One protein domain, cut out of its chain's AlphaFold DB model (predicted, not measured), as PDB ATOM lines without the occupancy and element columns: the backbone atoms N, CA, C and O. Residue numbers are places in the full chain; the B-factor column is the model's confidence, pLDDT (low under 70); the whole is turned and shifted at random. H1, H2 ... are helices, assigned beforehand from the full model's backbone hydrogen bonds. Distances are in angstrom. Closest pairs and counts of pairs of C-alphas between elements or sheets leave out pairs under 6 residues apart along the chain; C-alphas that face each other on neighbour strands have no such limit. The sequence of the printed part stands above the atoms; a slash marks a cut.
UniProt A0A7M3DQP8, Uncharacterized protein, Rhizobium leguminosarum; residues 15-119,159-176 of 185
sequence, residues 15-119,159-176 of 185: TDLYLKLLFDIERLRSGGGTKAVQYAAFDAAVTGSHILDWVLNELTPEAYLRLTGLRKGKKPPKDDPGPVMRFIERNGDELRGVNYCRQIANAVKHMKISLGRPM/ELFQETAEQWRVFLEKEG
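What this domain is: This is residues 15 to 119 and 159 to 176 of the 185 residues of an uncharacterized protein of Rhizobium leguminosarum (UniProt A0A7M3DQP8). Three helices, H1, H2 and H6, lie side by side as a bundle built along the long H2, and H5 crosses H2 steeply, meeting H6 with its first residues, 96 to 98, alone. Beyond, near the last residues of H2, the short H3 and H4 pack together as a small head, from which the loop of residues 73 to 80 sticks out. The printed part has 123 residues, with six named helices, H1 to H6 in order along the chain, and no named strand; the class is all helix. The whole is compact, with a radius of gyration of the C-alphas of 15.1 A and spans of 50 by 36 by 21 A.

Where its parts are: H1, residues 15 to 30, begins with C-alpha 15 at (32.359, 29.935, 102.218) and is 22.5 A long from first to last C-alpha. H2, residues 34 to 58, is the longest at 36.3 A, ending with C-alpha 58 at (38.782, 21.714, 104.738). H3 is residues 61 to 68, 10.5 A, and H4 is residues 83 to 91, 11.8 A. H5, residues 96 to 110, measures 22.3 A. H6, residues 159 to 174, measures 22.7 A and ends with C-alpha 174 at (26.744, 18.825, 98.946).

How they stand to each other: H1 and H2 form a helical hairpin and touch at a shallow tilt of 13 degrees, opposite ways; the closest C-alphas, of Leu 28 and Ala 40, are 5.0 A apart. H6 touches H1, closest at the C-alphas of Ile 25 and Phe 161, 6.7 A, at a shallow tilt of 18 degrees, opposite ways. H2 is the hub, touching four helices. With residues 44 to 48 alone it touches H6, the same way at a shallow tilt of 17 degrees; the closest C-alphas, of Ala 44 and Phe 161, are 7.0 A apart. H3 touches H4, closest at the C-alphas of Thr 68 and Phe 87, 4.4 A. H4 only just touches H2, with 3 pairs of C-alphas within 8 A, the closest those of Leu 52 and Val 84, 7.4 A. H5 touches H2 at a steep tilt of 69.7 degrees, only just short of about perpendicular; the closest C-alphas, of Ala 45 and Cys 101, are 4.3 A apart. H5 touches H6 with residues 96 to 98 alone, closest at the C-alphas of Gly 97 and Thr 164, 4.5 A. H1 and H5 are apart. Every O i to N i+4 pair is within hydrogen-bond range in H1, H3, H4 and H6, against 19 of 21 in H2 and 10 of 11 in H5.

The domain as a whole: The C-alphas farthest apart, of Gly 33 and Gly 73, are 50.3 A apart. Residues 120 to 158 are not printed, and C-alphas 119 and 159 are 19.1 A apart across the cut. The link from H3 to H4, residues 69 to 82, is long. The mean pLDDT of the printed part is 87.1; residues 31, 75 to 76, 78 and 108 to 119 are under 70.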
ATOM      1  N   THR A  15      33.577  29.117 102.319       96.62
ATOM      2  CA  THR A  15      32.359  29.935 102.218       96.62
ATOM      3  C   THR A  15      32.678  31.435 102.201       96.62
ATOM      4  O   THR A  15      32.090  32.170 101.409       96.62
ATOM      5  N   ASP A  16      33.664  31.899 102.972       95.25
ATOM      6  CA  ASP A  16      34.079  33.310 102.946       95.25
ATOM      7  C   ASP A  16      34.688  33.694 101.592       95.25
ATOM      8  O   ASP A  16      34.433  34.775 101.057       95.25
ATOM      9  N   LEU A  17      35.464  32.788 100.985       96.19
ATOM     10  CA  LEU A  17      35.969  32.993  99.628       96.19
ATOM     11  C   LEU A  17      34.858  32.938  98.577       96.19
ATOM     12  O   LEU A  17      34.923  33.682  97.599       96.19
ATOM     13  N   TYR A  18      33.830  32.110  98.770       97.25
ATOM     14  CA  TYR A  18      32.636  32.134  97.930       97.25
ATOM     15  C   TYR A  18      31.915  33.489  98.012       97.25
ATOM     16  O   TYR A  18      31.613  34.080  96.975       97.25
ATOM     17  N   LEU A  19      31.702  34.035  99.211       96.44
ATOM     18  CA  LEU A  19      31.103  35.365  99.361       96.44
ATOM     19  C   LEU A  19      31.977  36.456  98.740       96.44
ATOM     20  O   LEU A  19      31.477  37.343  98.047       96.44
ATOM     21  N   LYS A  20      33.300  36.350  98.895       96.12
ATOM     22  CA  LYS A  20      34.231  37.239  98.201       96.12
ATOM     23  C   LYS A  20      34.119  37.115  96.676       96.12
ATOM     24  O   LYS A  20      34.218  38.125  95.986       96.12
ATOM     25  N   LEU A  21      33.895  35.915  96.136       97.56
ATOM     26  CA  LEU A  21      33.665  35.727  94.703       97.56
ATOM     27  C   LEU A  21      32.395  36.465  94.259       97.56
ATOM     28  O   LEU A  21      32.439  37.161  93.249       97.56
ATOM     29  N   LEU A  22      31.300  36.378  95.023       97.75
ATOM     30  CA  LEU A  22      30.083  37.150  94.743       97.75
ATOM     31  C   LEU A  22      30.346  38.661  94.764       97.75
ATOM     32  O   LEU A  22      29.902  39.378  93.869       97.75
ATOM     33  N   PHE A  23      31.123  39.137  95.738       96.31
ATOM     34  CA  PHE A  23      31.539  40.535  95.816       96.31
ATOM     35  C   PHE A  23      32.368  40.970  94.594       96.31
ATOM     36  O   PHE A  23      32.112  42.021  94.005       96.31
ATOM     37  N   ASP A  24      33.335  40.156  94.162       96.69
ATOM     38  CA  ASP A  24      34.153  40.433  92.975       96.69
ATOM     39  C   ASP A  24      33.314  40.406  91.678       96.69
ATOM     40  O   ASP A  24      33.524  41.234  90.787       96.69
ATOM     41  N   ILE A  25      32.321  39.513  91.587       97.00
ATOM     42  CA  ILE A  25      31.343  39.467  90.487       97.00
ATOM     43  C   ILE A  25      30.506  40.743  90.452       97.00
ATOM     44  O   ILE A  25      30.286  41.294  89.373       97.00
ATOM     45  N   GLU A  26      30.051  41.233  91.603       96.19
ATOM     46  CA  GLU A  26      29.257  42.457  91.641       96.19
ATOM     47  C   GLU A  26      30.102  43.679  91.270       96.19
ATOM     48  O   GLU A  26      29.671  44.502  90.466       96.19
ATOM     49  N   ARG A  27      31.365  43.745  91.715       94.62
ATOM     50  CA  ARG A  27      32.327  44.753  91.234       94.62
ATOM     51  C   ARG A  27      32.511  44.698  89.720       94.62
ATOM     52  O   ARG A  27      32.595  45.741  89.070       94.62
ATOM     53  N   LEU A  28      32.572  43.497  89.150       94.19
ATOM     54  CA  LEU A  28      32.680  43.307  87.707       94.19
ATOM     55  C   LEU A  28      31.407  43.759  86.972       94.19
ATOM     56  O   LEU A  28      31.516  44.381  85.914       94.19
ATOM     57  N   ARG A  29      30.223  43.472  87.531       91.75
ATOM     58  CA  ARG A  29      28.909  43.822  86.968       91.75
ATOM     59  C   ARG A  29      28.635  45.322  87.024       91.75
ATOM     60  O   ARG A  29      28.264  45.906  86.010       91.75
ATOM     61  N   SER A  30      28.831  45.927  88.193       87.00
ATOM     62  CA  SER A  30      28.663  47.364  88.430       87.00
ATOM     63  C   SER A  30      29.573  48.193  87.521       87.00
ATOM     64  O   SER A  30      29.198  49.275  87.073       87.00
ATOM     65  N   GLY A  31      30.729  47.634  87.154       69.81
ATOM     66  CA  GLY A  31      31.536  48.135  86.056       69.81
ATOM     67  C   GLY A  31      32.124  49.526  86.299       69.81
ATOM     68  O   GLY A  31      32.048  50.120  87.371       69.81
ATOM     69  N   GLY A  32      32.807  50.025  85.275       77.94
ATOM     70  CA  GLY A  32      33.518  51.296  85.291       77.94
ATOM     71  C   GLY A  32      34.381  51.418  84.040       77.94
ATOM     72  O   GLY A  32      34.046  50.887  82.980       77.94
ATOM     73  N   GLY A  33      35.534  52.075  84.151       83.88
ATOM     74  CA  GLY A  33      36.513  52.089  83.065       83.88
ATOM     75  C   GLY A  33      37.083  50.694  82.766       83.88
ATOM     76  O   GLY A  33      37.090  49.806  83.618       83.88
ATOM     77  N   THR A  34      37.656  50.520  81.573       87.69
ATOM     78  CA  THR A  34      38.254  49.253  81.108       87.69
ATOM     79  C   THR A  34      39.184  48.600  82.135       87.69
ATOM     80  O   THR A  34      39.161  47.384  82.297       87.69
ATOM     81  N   LYS A  35      39.985  49.390  82.863       90.38
ATOM     82  CA  LYS A  35      40.900  48.874  83.893       90.38
ATOM     83  C   LYS A  35      40.178  48.305  85.112       90.38
ATOM     84  O   LYS A  35      40.577  47.250  85.585       90.38
ATOM     85  N   ALA A  36      39.108  48.950  85.576       91.19
ATOM     86  CA  ALA A  36      38.320  48.461  86.705       91.19
ATOM     87  C   ALA A  36      37.707  47.089  86.392       91.19
ATOM     88  O   ALA A  36      37.830  46.160  87.182       91.19
ATOM     89  N   VAL A  37      37.155  46.946  85.187       91.62
ATOM     90  CA  VAL A  37      36.600  45.684  84.683       91.62
ATOM     91  C   VAL A  37      37.678  44.607  84.535       91.62
ATOM     92  O   VAL A  37      37.457  43.464  84.922       91.62
ATOM     93  N   GLN A  38      38.867  44.958  84.031       90.75
ATOM     94  CA  GLN A  38      40.002  44.028  83.975       90.75
ATOM     95  C   GLN A  38      40.396  43.538  85.375       90.75
ATOM     96  O   GLN A  38      40.548  42.336  85.569       90.75
ATOM     97  N   TYR A  39      40.541  44.442  86.349       93.00
ATOM     98  CA  TYR A  39      40.916  44.083  87.719       93.00
ATOM     99  C   TYR A  39      39.856  43.221  88.401       93.00
ATOM    100  O   TYR A  39      40.200  42.179  88.940       93.00
ATOM    101  N   ALA A  40      38.578  43.591  88.302       94.69
ATOM    102  CA  ALA A  40      37.497  42.802  88.884       94.69
ATOM    103  C   ALA A  40      37.405  41.398  88.260       94.69
ATOM    104  O   ALA A  40      37.222  40.419  88.974       94.69
ATOM    105  N   ALA A  41      37.611  41.271  86.942       93.62
ATOM    106  CA  ALA A  41      37.630  39.966  86.281       93.62
ATOM    107  C   ALA A  41      38.811  39.095  86.739       93.62
ATOM    108  O   ALA A  41      38.665  37.882  86.887       93.62
ATOM    109  N   PHE A  42      39.975  39.703  86.980       92.00
ATOM    110  CA  PHE A  42      41.118  38.991  87.547       92.00
ATOM    111  C   PHE A  42      40.873  38.568  88.992       92.00
ATOM    112  O   PHE A  42      41.112  37.406  89.315       92.00
ATOM    113  N   ASP A  43      40.375  39.473  89.835       95.44
ATOM    114  CA  ASP A  43      40.057  39.181  91.233       95.44
ATOM    115  C   ASP A  43      39.045  38.029  91.323       95.44
ATOM    116  O   ASP A  43      39.285  37.068  92.053       95.44
ATOM    117  N   ALA A  44      37.985  38.050  90.505       96.81
ATOM    118  CA  ALA A  44      36.986  36.983  90.453       96.81
ATOM    119  C   ALA A  44      37.601  35.630  90.052       96.81
ATOM    120  O   ALA A  44      37.359  34.618  90.710       96.81
ATOM    121  N   ALA A  45      38.457  35.598  89.025       95.25
ATOM    122  CA  ALA A  45      39.136  34.369  88.611       95.25
ATOM    123  C   ALA A  45      40.095  33.826  89.684       95.25
ATOM    124  O   ALA A  45      40.153  32.617  89.917       95.25
ATOM    125  N   VAL A  46      40.847  34.706  90.351       94.94
ATOM    126  CA  VAL A  46      41.766  34.321  91.430       94.94
ATOM    127  C   VAL A  46      40.986  33.789  92.627       94.94
ATOM    128  O   VAL A  46      41.288  32.695  93.101       94.94
ATOM    129  N   THR A  47      39.954  34.506  93.077       96.69
ATOM    130  CA  THR A  47      39.091  34.069  94.180       96.69
ATOM    131  C   THR A  47      38.428  32.733  93.842       96.69
ATOM    132  O   THR A  47      38.558  31.779  94.606       96.69
ATOM    133  N   GLY A  48      37.821  32.609  92.657       96.06
ATOM    134  CA  GLY A  48      37.181  31.377  92.192       96.06
ATOM    135  C   GLY A  48      38.131  30.180  92.091       96.06
ATOM    136  O   GLY A  48      37.705  29.046  92.302       96.06
ATOM    137  N   SER A  49      39.419  30.414  91.812       94.94
ATOM    138  CA  SER A  49      40.453  29.373  91.862       94.94
ATOM    139  C   SER A  49      40.849  29.022  93.297       94.94
ATOM    140  O   SER A  49      41.027  27.846  93.598       94.94
ATOM    141  N   HIS A  50      41.017  30.012  94.177       94.94
ATOM    142  CA  HIS A  50      41.479  29.793  95.551       94.94
ATOM    143  C   HIS A  50      40.425  29.152  96.459       94.94
ATOM    144  O   HIS A  50      40.807  28.512  97.438       94.94
ATOM    145  N   ILE A  51      39.129  29.240  96.122       96.94
ATOM    146  CA  ILE A  51      38.092  28.433  96.790       96.94
ATOM    147  C   ILE A  51      38.487  26.950  96.761       96.94
ATOM    148  O   ILE A  51      38.416  26.287  97.791       96.94
ATOM    149  N   LEU A  52      39.003  26.439  95.633       96.12
ATOM    150  CA  LEU A  52      39.459  25.049  95.538       96.12
ATOM    151  C   LEU A  52      40.612  24.745  96.502       96.12
ATOM    152  O   LEU A  52      40.631  23.685  97.123       96.12
ATOM    153  N   ASP A  53      41.569  25.658  96.642       93.25
ATOM    154  CA  ASP A  53      42.684  25.456  97.565       93.25
ATOM    155  C   ASP A  53      42.190  25.358  99.018       93.25
ATOM    156  O   ASP A  53      42.692  24.536  99.781       93.25
ATOM    157  N   TRP A  54      41.183  26.147  99.399       95.31
ATOM    158  CA  TRP A  54      40.598  26.118 100.745       95.31
ATOM    159  C   TRP A  54      39.741  24.876 100.963       95.31
ATOM    160  O   TRP A  54      39.958  24.158 101.934       95.31
ATOM    161  N   VAL A  55      38.889  24.535  99.994       96.44
ATOM    162  CA  VAL A  55      38.128  23.278  99.979       96.44
ATOM    163  C   VAL A  55      39.054  22.088 100.220       96.44
ATOM    164  O   VAL A  55      38.816  21.295 101.123       96.44
ATOM    165  N   LEU A  56      40.162  21.973  99.483       94.75
ATOM    166  CA  LEU A  56      41.091  20.850  99.649       94.75
ATOM    167  C   LEU A  56      41.735  20.772 101.044       94.75
ATOM    168  O   LEU A  56      42.166  19.685 101.428       94.75
ATOM    169  N   ASN A  57      41.816  21.884 101.776       93.00
ATOM    170  CA  ASN A  57      42.308  21.918 103.154       93.00
ATOM    171  C   ASN A  57      41.207  21.650 104.196       93.00
ATOM    172  O   ASN A  57      41.524  21.226 105.303       93.00
ATOM    173  N   GLU A  58      39.942  21.890 103.852       95.00
ATOM    174  CA  GLU A  58      38.782  21.714 104.738       95.00
ATOM    175  C   GLU A  58      38.151  20.320 104.633       95.00
ATOM    176  O   GLU A  58      37.491  19.860 105.564       95.00
ATOM    177  N   LEU A  59      38.365  19.618 103.516       95.19
ATOM    178  CA  LEU A  59      37.840  18.272 103.308       95.19
ATOM    179  C   LEU A  59      38.357  17.276 104.355       95.19
ATOM    180  O   LEU A  59      39.540  17.238 104.703       95.19
ATOM    181  N   THR A  60      37.477  16.358 104.759       93.75
ATOM    182  CA  THR A  60      37.882  15.171 105.519       93.75
ATOM    183  C   THR A  60      38.859  14.316 104.703       93.75
ATOM    184  O   THR A  60      38.810  14.332 103.466       93.75
ATOM    185  N   PRO A  61      39.733  13.514 105.342       92.94
ATOM    186  CA  PRO A  61      40.646  12.628 104.620       92.94
ATOM    187  C   PRO A  61      39.931  11.708 103.620       92.94
ATOM    188  O   PRO A  61      40.428  11.474 102.518       92.94
ATOM    189  N   GLU A  62      38.750  11.206 103.975       93.88
ATOM    190  CA  GLU A  62      37.932  10.335 103.134       93.88
ATOM    191  C   GLU A  62      37.396  11.083 101.906       93.88
ATOM    192  O   GLU A  62      37.524  10.596 100.777       93.88
ATOM    193  N   ALA A  63      36.843  12.287 102.102       94.56
ATOM    194  CA  ALA A  63      36.333  13.110 101.011       94.56
ATOM    195  C   ALA A  63      37.467  13.593 100.095       94.56
ATOM    196  O   ALA A  63      37.342  13.512  98.874       94.56
ATOM    197  N   TYR A  64      38.615  13.975 100.660       94.38
ATOM    198  CA  TYR A  64      39.810  14.349  99.907       94.38
ATOM    199  C   TYR A  64      40.254  13.233  98.955       94.38
ATOM    200  O   TYR A  64      40.474  13.474  97.765       94.38
ATOM    201  N   LEU A  65      40.356  11.991  99.439       94.00
ATOM    202  CA  LEU A  65      40.746  10.847  98.605       94.00
ATOM    203  C   LEU A  65      39.675  10.514  97.556       94.00
ATOM    204  O   LEU A  65      40.022  10.199  96.416       94.00
ATOM    205  N   ARG A  66      38.381  10.626  97.892       94.81
ATOM    206  CA  ARG A  66      37.279  10.441  96.932       94.81
ATOM    207  C   ARG A  66      37.326  11.483  95.814       94.81
ATOM    208  O   ARG A  66      37.265  11.115  94.643       94.81
ATOM    209  N   LEU A  67      37.470  12.757  96.150       94.12
ATOM    210  CA  LEU A  67      37.377  13.864  95.196       94.12
ATOM    211  C   LEU A  67      38.654  14.034  94.364       94.12
ATOM    212  O   LEU A  67      38.574  14.398  93.195       94.12
ATOM    213  N   THR A  68      39.829  13.708  94.915       92.75
ATOM    214  CA  THR A  68      41.113  13.782  94.189       92.75
ATOM    215  C   THR A  68      41.535  12.457  93.552       92.75
ATOM    216  O   THR A  68      42.369  12.436  92.654       92.75
ATOM    217  N   GLY A  69      41.015  11.316  94.012       90.75
ATOM    218  CA  GLY A  69      41.455   9.992  93.552       90.75
ATOM    219  C   GLY A  69      42.885   9.621  93.934       90.75
ATOM    220  O   GLY A  69      43.421   8.635  93.420       90.75
ATOM    221  N   LEU A  70      43.516  10.394  94.818       88.69
ATOM    222  CA  LEU A  70      44.823  10.058  95.362       88.69
ATOM    223  C   LEU A  70      44.730   8.816  96.254       88.69
ATOM    224  O   LEU A  70      43.689   8.489  96.820       88.69
ATOM    225  N   ARG A  71      45.849   8.099  96.377       83.69
ATOM    226  CA  ARG A  71      45.958   6.938  97.265       83.69
ATOM    227  C   ARG A  71      46.574   7.374  98.588       83.69
ATOM    228  O   ARG A  71      47.615   8.032  98.596       83.69
ATOM    229  N   LYS A  72      45.967   6.959  99.702       82.94
ATOM    230  CA  LYS A  72      46.466   7.243 101.056       82.94
ATOM    231  C   LYS A  72      47.941   6.838 101.183       82.94
ATOM    232  O   LYS A  72      48.316   5.732 100.801       82.94
ATOM    233  N   GLY A  73      48.773   7.748 101.690       75.06
ATOM    234  CA  GLY A  73      50.195   7.499 101.956       75.06
ATOM    235  C   GLY A  73      51.104   7.381 100.726       75.06
ATOM    236  O   GLY A  73      52.297   7.141 100.893       75.06
ATOM    237  N   LYS A  74      50.597   7.557  99.498       72.06
ATOM    238  CA  LYS A  74      51.438   7.566  98.294       72.06
ATOM    239  C   LYS A  74      51.674   8.993  97.828       72.06
ATOM    240  O   LYS A  74      50.741   9.678  97.422       72.06
ATOM    241  N   LYS A  75      52.939   9.419  97.845       68.19
ATOM    242  CA  LYS A  75      53.334  10.656  97.175       68.19
ATOM    243  C   LYS A  75      53.174  10.442  95.662       68.19
ATOM    244  O   LYS A  75      53.721   9.457  95.157       68.19
ATOM    245  N   PRO A  76      52.426  11.302  94.951       66.81
ATOM    246  CA  PRO A  76      52.363  11.218  93.502       66.81
ATOM    247  C   PRO A  76      53.785  11.318  92.917       66.81
ATOM    248  O   PRO A  76      54.615  12.057  93.464       66.81
ATOM    249  N   PRO A  77      54.099  10.563  91.847       72.06
ATOM    250  CA  PRO A  77      55.316  10.767  91.067       72.06
ATOM    251  C   PRO A  77      55.492  12.244  90.692       72.06
ATOM    252  O   PRO A  77      54.514  12.977  90.576       72.06
ATOM    253  N   LYS A  78      56.736  12.688  90.477       67.38
ATOM    254  CA  LYS A  78      57.056  14.101  90.187       67.38
ATOM    255  C   LYS A  78      56.288  14.664  88.977       67.38
ATOM    256  O   LYS A  78      56.018  15.861  88.948       67.38
ATOM    257  N   ASP A  79      55.914  13.794  88.041       71.31
ATOM    258  CA  ASP A  79      55.217  14.134  86.794       71.31
ATOM    259  C   ASP A  79      53.701  13.867  86.847       71.31
ATOM    260  O   ASP A  79      52.988  14.101  85.874       71.31
ATOM    261  N   ASP A  80      53.197  13.360  87.974       72.38
ATOM    262  CA  ASP A  80      51.787  13.031  88.154       72.38
ATOM    263  C   ASP A  80      50.999  14.286  88.580       72.38
ATOM    264  O   ASP A  80      51.518  15.103  89.354       72.38
ATOM    265  N   PRO A  81      49.755  14.489  88.104       76.94
ATOM    266  CA  PRO A  81      49.010  15.692  88.426       76.94
ATOM    267  C   PRO A  81      48.795  15.803  89.939       76.94
ATOM    268  O   PRO A  81      48.376  14.854  90.608       76.94
ATOM    269  N   GLY A  82      49.091  16.985  90.485       85.06
ATOM    270  CA  GLY A  82      48.846  17.292  91.892       85.06
ATOM    271  C   GLY A  82      47.353  17.247  92.254       85.06
ATOM    272  O   GLY A  82      46.498  17.184  91.364       85.06
ATOM    273  N   PRO A  83      47.014  17.335  93.551       89.06
ATOM    274  CA  PRO A  83      45.642  17.166  94.039       89.06
ATOM    275  C   PRO A  83      44.636  18.102  93.368       89.06
ATOM    276  O   PRO A  83      43.552  17.663  93.007       89.06
ATOM    277  N   VAL A  84      45.027  19.351  93.105       89.88
ATOM    278  CA  VAL A  84      44.192  20.336  92.403       89.88
ATOM    279  C   VAL A  84      43.840  19.886  90.983       89.88
ATOM    280  O   VAL A  84      42.683  19.954  90.578       89.88
ATOM    281  N   MET A  85      44.820  19.400  90.216       87.81
ATOM    282  CA  MET A  85      44.570  18.944  88.845       87.81
ATOM    283  C   MET A  85      43.717  17.681  88.832       87.81
ATOM    284  O   MET A  85      42.773  17.609  88.055       87.81
ATOM    285  N   ARG A  86      43.990  16.719  89.722       90.44
ATOM    286  CA  ARG A  86      43.177  15.500  89.811       90.44
ATOM    287  C   ARG A  86      41.748  15.783  90.266       90.44
ATOM    288  O   ARG A  86      40.823  15.141  89.781       90.44
ATOM    289  N   PHE A  87      41.564  16.749  91.166       93.50
ATOM    290  CA  PHE A  87      40.241  17.225  91.551       93.50
ATOM    291  C   PHE A  87      39.491  17.770  90.331       93.50
ATOM    292  O   PHE A  87      38.363  17.361  90.082       93.50
ATOM    293  N   ILE A  88      40.121  18.645  89.542       91.38
ATOM    294  CA  ILE A  88      39.506  19.209  88.331       91.38
ATOM    295  C   ILE A  88      39.215  18.117  87.297       91.38
ATOM    296  O   ILE A  88      38.152  18.123  86.695       91.38
ATOM    297  N   GLU A  89      40.116  17.156  87.096       90.38
ATOM    298  CA  GLU A  89      39.897  16.045  86.161       90.38
ATOM    299  C   GLU A  89      38.717  15.155  86.570       90.38
ATOM    300  O   GLU A  89      38.024  14.628  85.706       90.38
ATOM    301  N   ARG A  90      38.481  14.984  87.876       92.00
ATOM    302  CA  ARG A  90      37.398  14.137  88.394       92.00
ATOM    303  C   ARG A  90      36.056  14.838  88.522       92.00
ATOM    304  O   ARG A  90      35.034  14.203  88.305       92.00
ATOM    305  N   ASN A  91      36.062  16.109  88.909       91.69
ATOM    306  CA  ASN A  91      34.851  16.870  89.230       91.69
ATOM    307  C   ASN A  91      34.552  17.942  88.173       91.69
ATOM    308  O   ASN A  91      33.616  18.718  88.323       91.69
ATOM    309  N   GLY A  92      35.352  18.003  87.106       82.31
ATOM    310  CA  GLY A  92      35.319  19.072  86.115       82.31
ATOM    311  C   GLY A  92      34.019  19.176  85.336       82.31
ATOM    312  O   GLY A  92      33.771  20.239  84.790       82.31
ATOM    313  N   ASP A  93      33.182  18.137  85.302       85.06
ATOM    314  CA  ASP A  93      31.842  18.233  84.716       85.06
ATOM    315  C   ASP A  93      30.855  18.989  85.616       85.06
ATOM    316  O   ASP A  93      30.056  19.767  85.102       85.06
ATOM    317  N   GLU A  94      30.948  18.822  86.940       83.56
ATOM    318  CA  GLU A  94      30.129  19.552  87.923       83.56
ATOM    319  C   GLU A  94      30.702  20.956  88.212       83.56
ATOM    320  O   GLU A  94      29.959  21.881  88.522       83.56
ATOM    321  N   LEU A  95      32.023  21.130  88.076       87.56
ATOM    322  CA  LEU A  95      32.772  22.346  88.422       87.56
ATOM    323  C   LEU A  95      33.581  22.886  87.232       87.56
ATOM    324  O   LEU A  95      34.778  23.181  87.333       87.56
ATOM    325  N   ARG A  96      32.925  23.020  86.076       85.25
ATOM    326  CA  ARG A  96      33.552  23.479  84.821       85.25
ATOM    327  C   ARG A  96      34.224  24.841  84.962       85.25
ATOM    328  O   ARG A  96      35.317  25.049  84.428       85.25
ATOM    329  N   GLY A  97      33.593  25.740  85.718       87.69
ATOM    330  CA  GLY A  97      34.064  27.096  85.990       87.69
ATOM    331  C   GLY A  97      35.462  27.157  86.608       87.69
ATOM    332  O   GLY A  97      36.288  28.008  86.268       87.69
ATOM    333  N   VAL A  98      35.774  26.187  87.469       90.25
ATOM    334  CA  VAL A  98      36.993  26.171  88.286       90.25
ATOM    335  C   VAL A  98      38.253  26.059  87.438       90.25
ATOM    336  O   VAL A  98      39.263  26.704  87.732       90.25
ATOM    337  N   ASN A  99      38.209  25.284  86.352       88.81
ATOM    338  CA  ASN A  99      39.363  25.158  85.470       88.81
ATOM    339  C   ASN A  99      39.662  26.482  84.748       88.81
ATOM    340  O   ASN A  99      40.826  26.860  84.638       88.81
ATOM    341  N   TYR A 100      38.634  27.231  84.328       89.06
ATOM    342  CA  TYR A 100      38.824  28.559  83.733       89.06
ATOM    343  C   TYR A 100      39.473  29.525  84.727       89.06
ATOM    344  O   TYR A 100      40.508  30.121  84.418       89.06
ATOM    345  N   CYS A 101      38.925  29.609  85.941       92.38
ATOM    346  CA  CYS A 101      39.464  30.427  87.027       92.38
ATOM    347  C   CYS A 101      40.937  30.103  87.307       92.38
ATOM    348  O   CYS A 101      41.783  30.999  87.320       92.38
ATOM    349  N   ARG A 102      41.277  28.813  87.420       89.19
ATOM    350  CA  ARG A 102      42.654  28.350  87.635       89.19
ATOM    351  C   ARG A 102      43.594  28.748  86.499       89.19
ATOM    352  O   ARG A 102      44.722  29.167  86.755       89.19
ATOM    353  N   GLN A 103      43.174  28.590  85.245       86.25
ATOM    354  CA  GLN A 103      44.012  28.931  84.092       86.25
ATOM    355  C   GLN A 103      44.302  30.431  84.043       86.25
ATOM    356  O   GLN A 103      45.447  30.828  83.828       86.25
ATOM    357  N   ILE A 104      43.289  31.259  84.306       87.75
ATOM    358  CA  ILE A 104      43.433  32.716  84.372       87.75
ATOM    359  C   ILE A 104      44.351  33.105  85.542       87.75
ATOM    360  O   ILE A 104      45.324  33.829  85.332       87.75
ATOM    361  N   ALA A 105      44.118  32.570  86.744       87.81
ATOM    362  CA  ALA A 105      44.936  32.844  87.927       87.81
ATOM    363  C   ALA A 105      46.416  32.461  87.717       87.81
ATOM    364  O   ALA A 105      47.327  33.229  88.039       87.81
ATOM    365  N   ASN A 106      46.676  31.304  87.098       82.31
ATOM    366  CA  ASN A 106      48.035  30.866  86.774       82.31
ATOM    367  C   ASN A 106      48.697  31.734  85.697       82.31
ATOM    368  O   ASN A 106      49.889  32.037  85.812       82.31
ATOM    369  N   ALA A 107      47.953  32.144  84.665       76.06
ATOM    370  CA  ALA A 107      48.471  33.018  83.615       76.06
ATOM    371  C   ALA A 107      48.946  34.363  84.187       76.06
ATOM    372  O   ALA A 107      50.008  34.849  83.796       76.06
ATOM    373  N   VAL A 108      48.228  34.916  85.170       69.06
ATOM    374  CA  VAL A 108      48.625  36.149  85.874       69.06
ATOM    375  C   VAL A 108      49.886  35.940  86.709       69.06
ATOM    376  O   VAL A 108      50.806  36.753  86.649       69.06
ATOM    377  N   LYS A 109      49.969  34.833  87.457       63.81
ATOM    378  CA  LYS A 109      51.110  34.548  88.339       63.81
ATOM    379  C   LYS A 109      52.427  34.380  87.582       63.81
ATOM    380  O   LYS A 109      53.489  34.716  88.102       63.81
ATOM    381  N   HIS A 110      52.372  33.821  86.379       61.72
ATOM    382  CA  HIS A 110      53.570  33.369  85.685       61.72
ATOM    383  C   HIS A 110      53.863  34.090  84.369       61.72
ATOM    384  O   HIS A 110      54.974  33.924  83.868       61.72
ATOM    385  N   MET A 111      52.917  34.870  83.819       51.28
ATOM    386  CA  MET A 111      52.962  35.674  82.574       51.28
ATOM    387  C   MET A 111      53.370  34.954  81.268       51.28
ATOM    388  O   MET A 111      52.959  35.369  80.190       51.28
ATOM    389  N   LYS A 112      54.178  33.892  81.329       49.19
ATOM    390  CA  LYS A 112      54.730  33.108  80.215       49.19
ATOM    391  C   LYS A 112      54.785  31.596  80.502       49.19
ATOM    392  O   LYS A 112      55.061  30.831  79.585       49.19
ATOM    393  N   ILE A 113      54.549  31.155  81.747       43.69
ATOM    394  CA  ILE A 113      54.660  29.742  82.166       43.69
ATOM    395  C   ILE A 113      53.328  29.264  82.755       43.69
ATOM    396  O   ILE A 113      52.996  29.551  83.896       43.69
ATOM    397  N   SER A 114      52.546  28.501  82.003       49.03
ATOM    398  CA  SER A 114      51.330  27.866  82.526       49.03
ATOM    399  C   SER A 114      51.668  26.527  83.195       49.03
ATOM    400  O   SER A 114      52.122  25.602  82.520       49.03
ATOM    401  N   LEU A 115      51.440  26.403  84.508       46.22
ATOM    402  CA  LEU A 115      51.519  25.125  85.227       46.22
ATOM    403  C   LEU A 115      50.217  24.321  85.035       46.22
ATOM    404  O   LEU A 115      49.161  24.686  85.554       46.22
ATOM    405  N   GLY A 116      50.303  23.197  84.319       53.38
ATOM    406  CA  GLY A 116      49.168  22.343  83.936       53.38
ATOM    407  C   GLY A 116      49.004  22.259  82.416       53.38
ATOM    408  O   GLY A 116      49.741  22.912  81.680       53.38
ATOM    409  N   ARG A 117      48.050  21.454  81.921       54.22
ATOM    410  CA  ARG A 117      47.717  21.455  80.485       54.22
ATOM    411  C   ARG A 117      47.062  22.798  80.150       54.22
ATOM    412  O   ARG A 117      45.985  23.058  80.685       54.22
ATOM    413  N   PRO A 118      47.666  23.656  79.313       60.91
ATOM    414  CA  PRO A 118      47.049  24.922  78.937       60.91
ATOM    415  C   PRO A 118      45.745  24.643  78.189       60.91
ATOM    416  O   PRO A 118      45.690  23.708  77.383       60.91
ATOM    417  N   MET A 119      44.710  25.459  78.399       65.00
ATOM    418  CA  MET A 119      43.557  25.454  77.496       65.00
ATOM    419  C   MET A 119      44.001  26.040  76.161       65.00
ATOM    420  O   MET A 119      44.026  27.256  75.967       65.00
ATOM    421  N   GLU A 159      28.905  36.323  83.322       93.19
ATOM    422  CA  GLU A 159      28.075  35.114  83.206       93.19
ATOM    423  C   GLU A 159      28.877  33.877  83.627       93.19
ATOM    424  O   GLU A 159      28.446  33.118  84.490       93.19
ATOM    425  N   LEU A 160      30.110  33.745  83.128       92.62
ATOM    426  CA  LEU A 160      30.980  32.621  83.481       92.62
ATOM    427  C   LEU A 160      31.278  32.561  84.986       92.62
ATOM    428  O   LEU A 160      31.273  31.479  85.577       92.62
ATOM    429  N   PHE A 161      31.563  33.697  85.626       96.00
ATOM    430  CA  PHE A 161      31.850  33.708  87.060       96.00
ATOM    431  C   PHE A 161      30.597  33.481  87.910       96.00
ATOM    432  O   PHE A 161      30.711  32.858  88.961       96.00
ATOM    433  N   GLN A 162      29.418  33.909  87.453       96.69
ATOM    434  CA  GLN A 162      28.145  33.595  88.111       96.69
ATOM    435  C   GLN A 162      27.853  32.101  88.088       96.69
ATOM    436  O   GLN A 162      27.654  31.515  89.148       96.69
ATOM    437  N   GLU A 163      27.948  31.466  86.920       95.38
ATOM    438  CA  GLU A 163      27.810  30.011  86.803       95.38
ATOM    439  C   GLU A 163      28.836  29.285  87.682       95.38
ATOM    440  O   GLU A 163      28.524  28.306  88.357       95.38
ATOM    441  N   THR A 164      30.075  29.788  87.727       95.50
ATOM    442  CA  THR A 164      31.123  29.233  88.596       95.50
ATOM    443  C   THR A 164      30.763  29.372  90.077       95.50
ATOM    444  O   THR A 164      31.004  28.449  90.852       95.50
ATOM    445  N   ALA A 165      30.193  30.506  90.487       97.38
ATOM    446  CA  ALA A 165      29.741  30.715  91.855       97.38
ATOM    447  C   ALA A 165      28.583  29.766  92.199       97.38
ATOM    448  O   ALA A 165      28.618  29.122  93.241       97.38
ATOM    449  N   GLU A 166      27.595  29.603  91.320       96.50
ATOM    450  CA  GLU A 166      26.496  28.650  91.517       96.50
ATOM    451  C   GLU A 166      27.006  27.212  91.670       96.50
ATOM    452  O   GLU A 166      26.625  26.517  92.613       96.50
ATOM    453  N   GLN A 167      27.940  26.789  90.813       96.06
ATOM    454  CA  GLN A 167      28.584  25.477  90.925       96.06
ATOM    455  C   GLN A 167      29.311  25.321  92.268       96.06
ATOM    456  O   GLN A 167      29.187  24.284  92.924       96.06
ATOM    457  N   TRP A 168      30.030  26.358  92.717       96.88
ATOM    458  CA  TRP A 168      30.672  26.353  94.030       96.88
ATOM    459  C   TRP A 168      29.667  26.247  95.168       96.88
ATOM    460  O   TRP A 168      29.867  25.433  96.064       96.88
ATOM    461  N   ARG A 169      28.579  27.020  95.128       96.62
ATOM    462  CA  ARG A 169      27.530  26.998  96.151       96.62
ATOM    463  C   ARG A 169      26.981  25.586  96.328       96.62
ATOM    464  O   ARG A 169      27.018  25.059  97.437       96.62
ATOM    465  N   VAL A 170      26.560  24.967  95.225       95.75
ATOM    466  CA  VAL A 170      26.012  23.604  95.211       95.75
ATOM    467  C   VAL A 170      27.032  22.596  95.740       95.75
ATOM    468  O   VAL A 170      26.689  21.722  96.537       95.75
ATOM    469  N   PHE A 171      28.297  22.717  95.331       96.06
ATOM    470  CA  PHE A 171      29.358  21.833  95.804       96.06
ATOM    471  C   PHE A 171      29.596  21.967  97.317       96.06
ATOM    472  O   PHE A 171      29.670  20.956  98.013       96.06
ATOM    473  N   LEU A 172      29.691  23.198  97.832       96.38
ATOM    474  CA  LEU A 172      29.925  23.459  99.254       96.38
ATOM    475  C   LEU A 172      28.789  22.905 100.123       96.38
ATOM    476  O   LEU A 172      29.055  22.336 101.179       96.38
ATOM    477  N   GLU A 173      27.537  23.008  99.673       96.00
ATOM    478  CA  GLU A 173      26.394  22.393 100.362       96.00
ATOM    479  C   GLU A 173      26.463  20.866 100.336       96.00
ATOM    480  O   GLU A 173      26.365  20.222 101.380       96.00
ATOM    481  N   LYS A 174      26.677  20.281  99.151       95.06
ATOM    482  CA  LYS A 174      26.744  18.825  98.946       95.06
ATOM    483  C   LYS A 174      27.835  18.167  99.792       95.06
ATOM    484  O   LYS A 174      27.650  17.052 100.271       95.06
ATOM    485  N   GLU A 175      28.965  18.846  99.963       95.06
ATOM    486  CA  GLU A 175      30.119  18.348 100.716       95.06
ATOM    487  C   GLU A 175      30.118  18.786 102.193       95.06
ATOM    488  O   GLU A 175      31.056  18.468 102.923       95.06
ATOM    489  N   GLY A 176      29.069  19.480 102.657       95.06
ATOM    490  CA  GLY A 176      28.933  19.909 104.055       95.06
ATOM    491  C   GLY A 176      29.964  20.956 104.491       95.06
ATOM    492  O   GLY A 176      30.278  21.049 105.674       95.06
TER     493      GLY A 176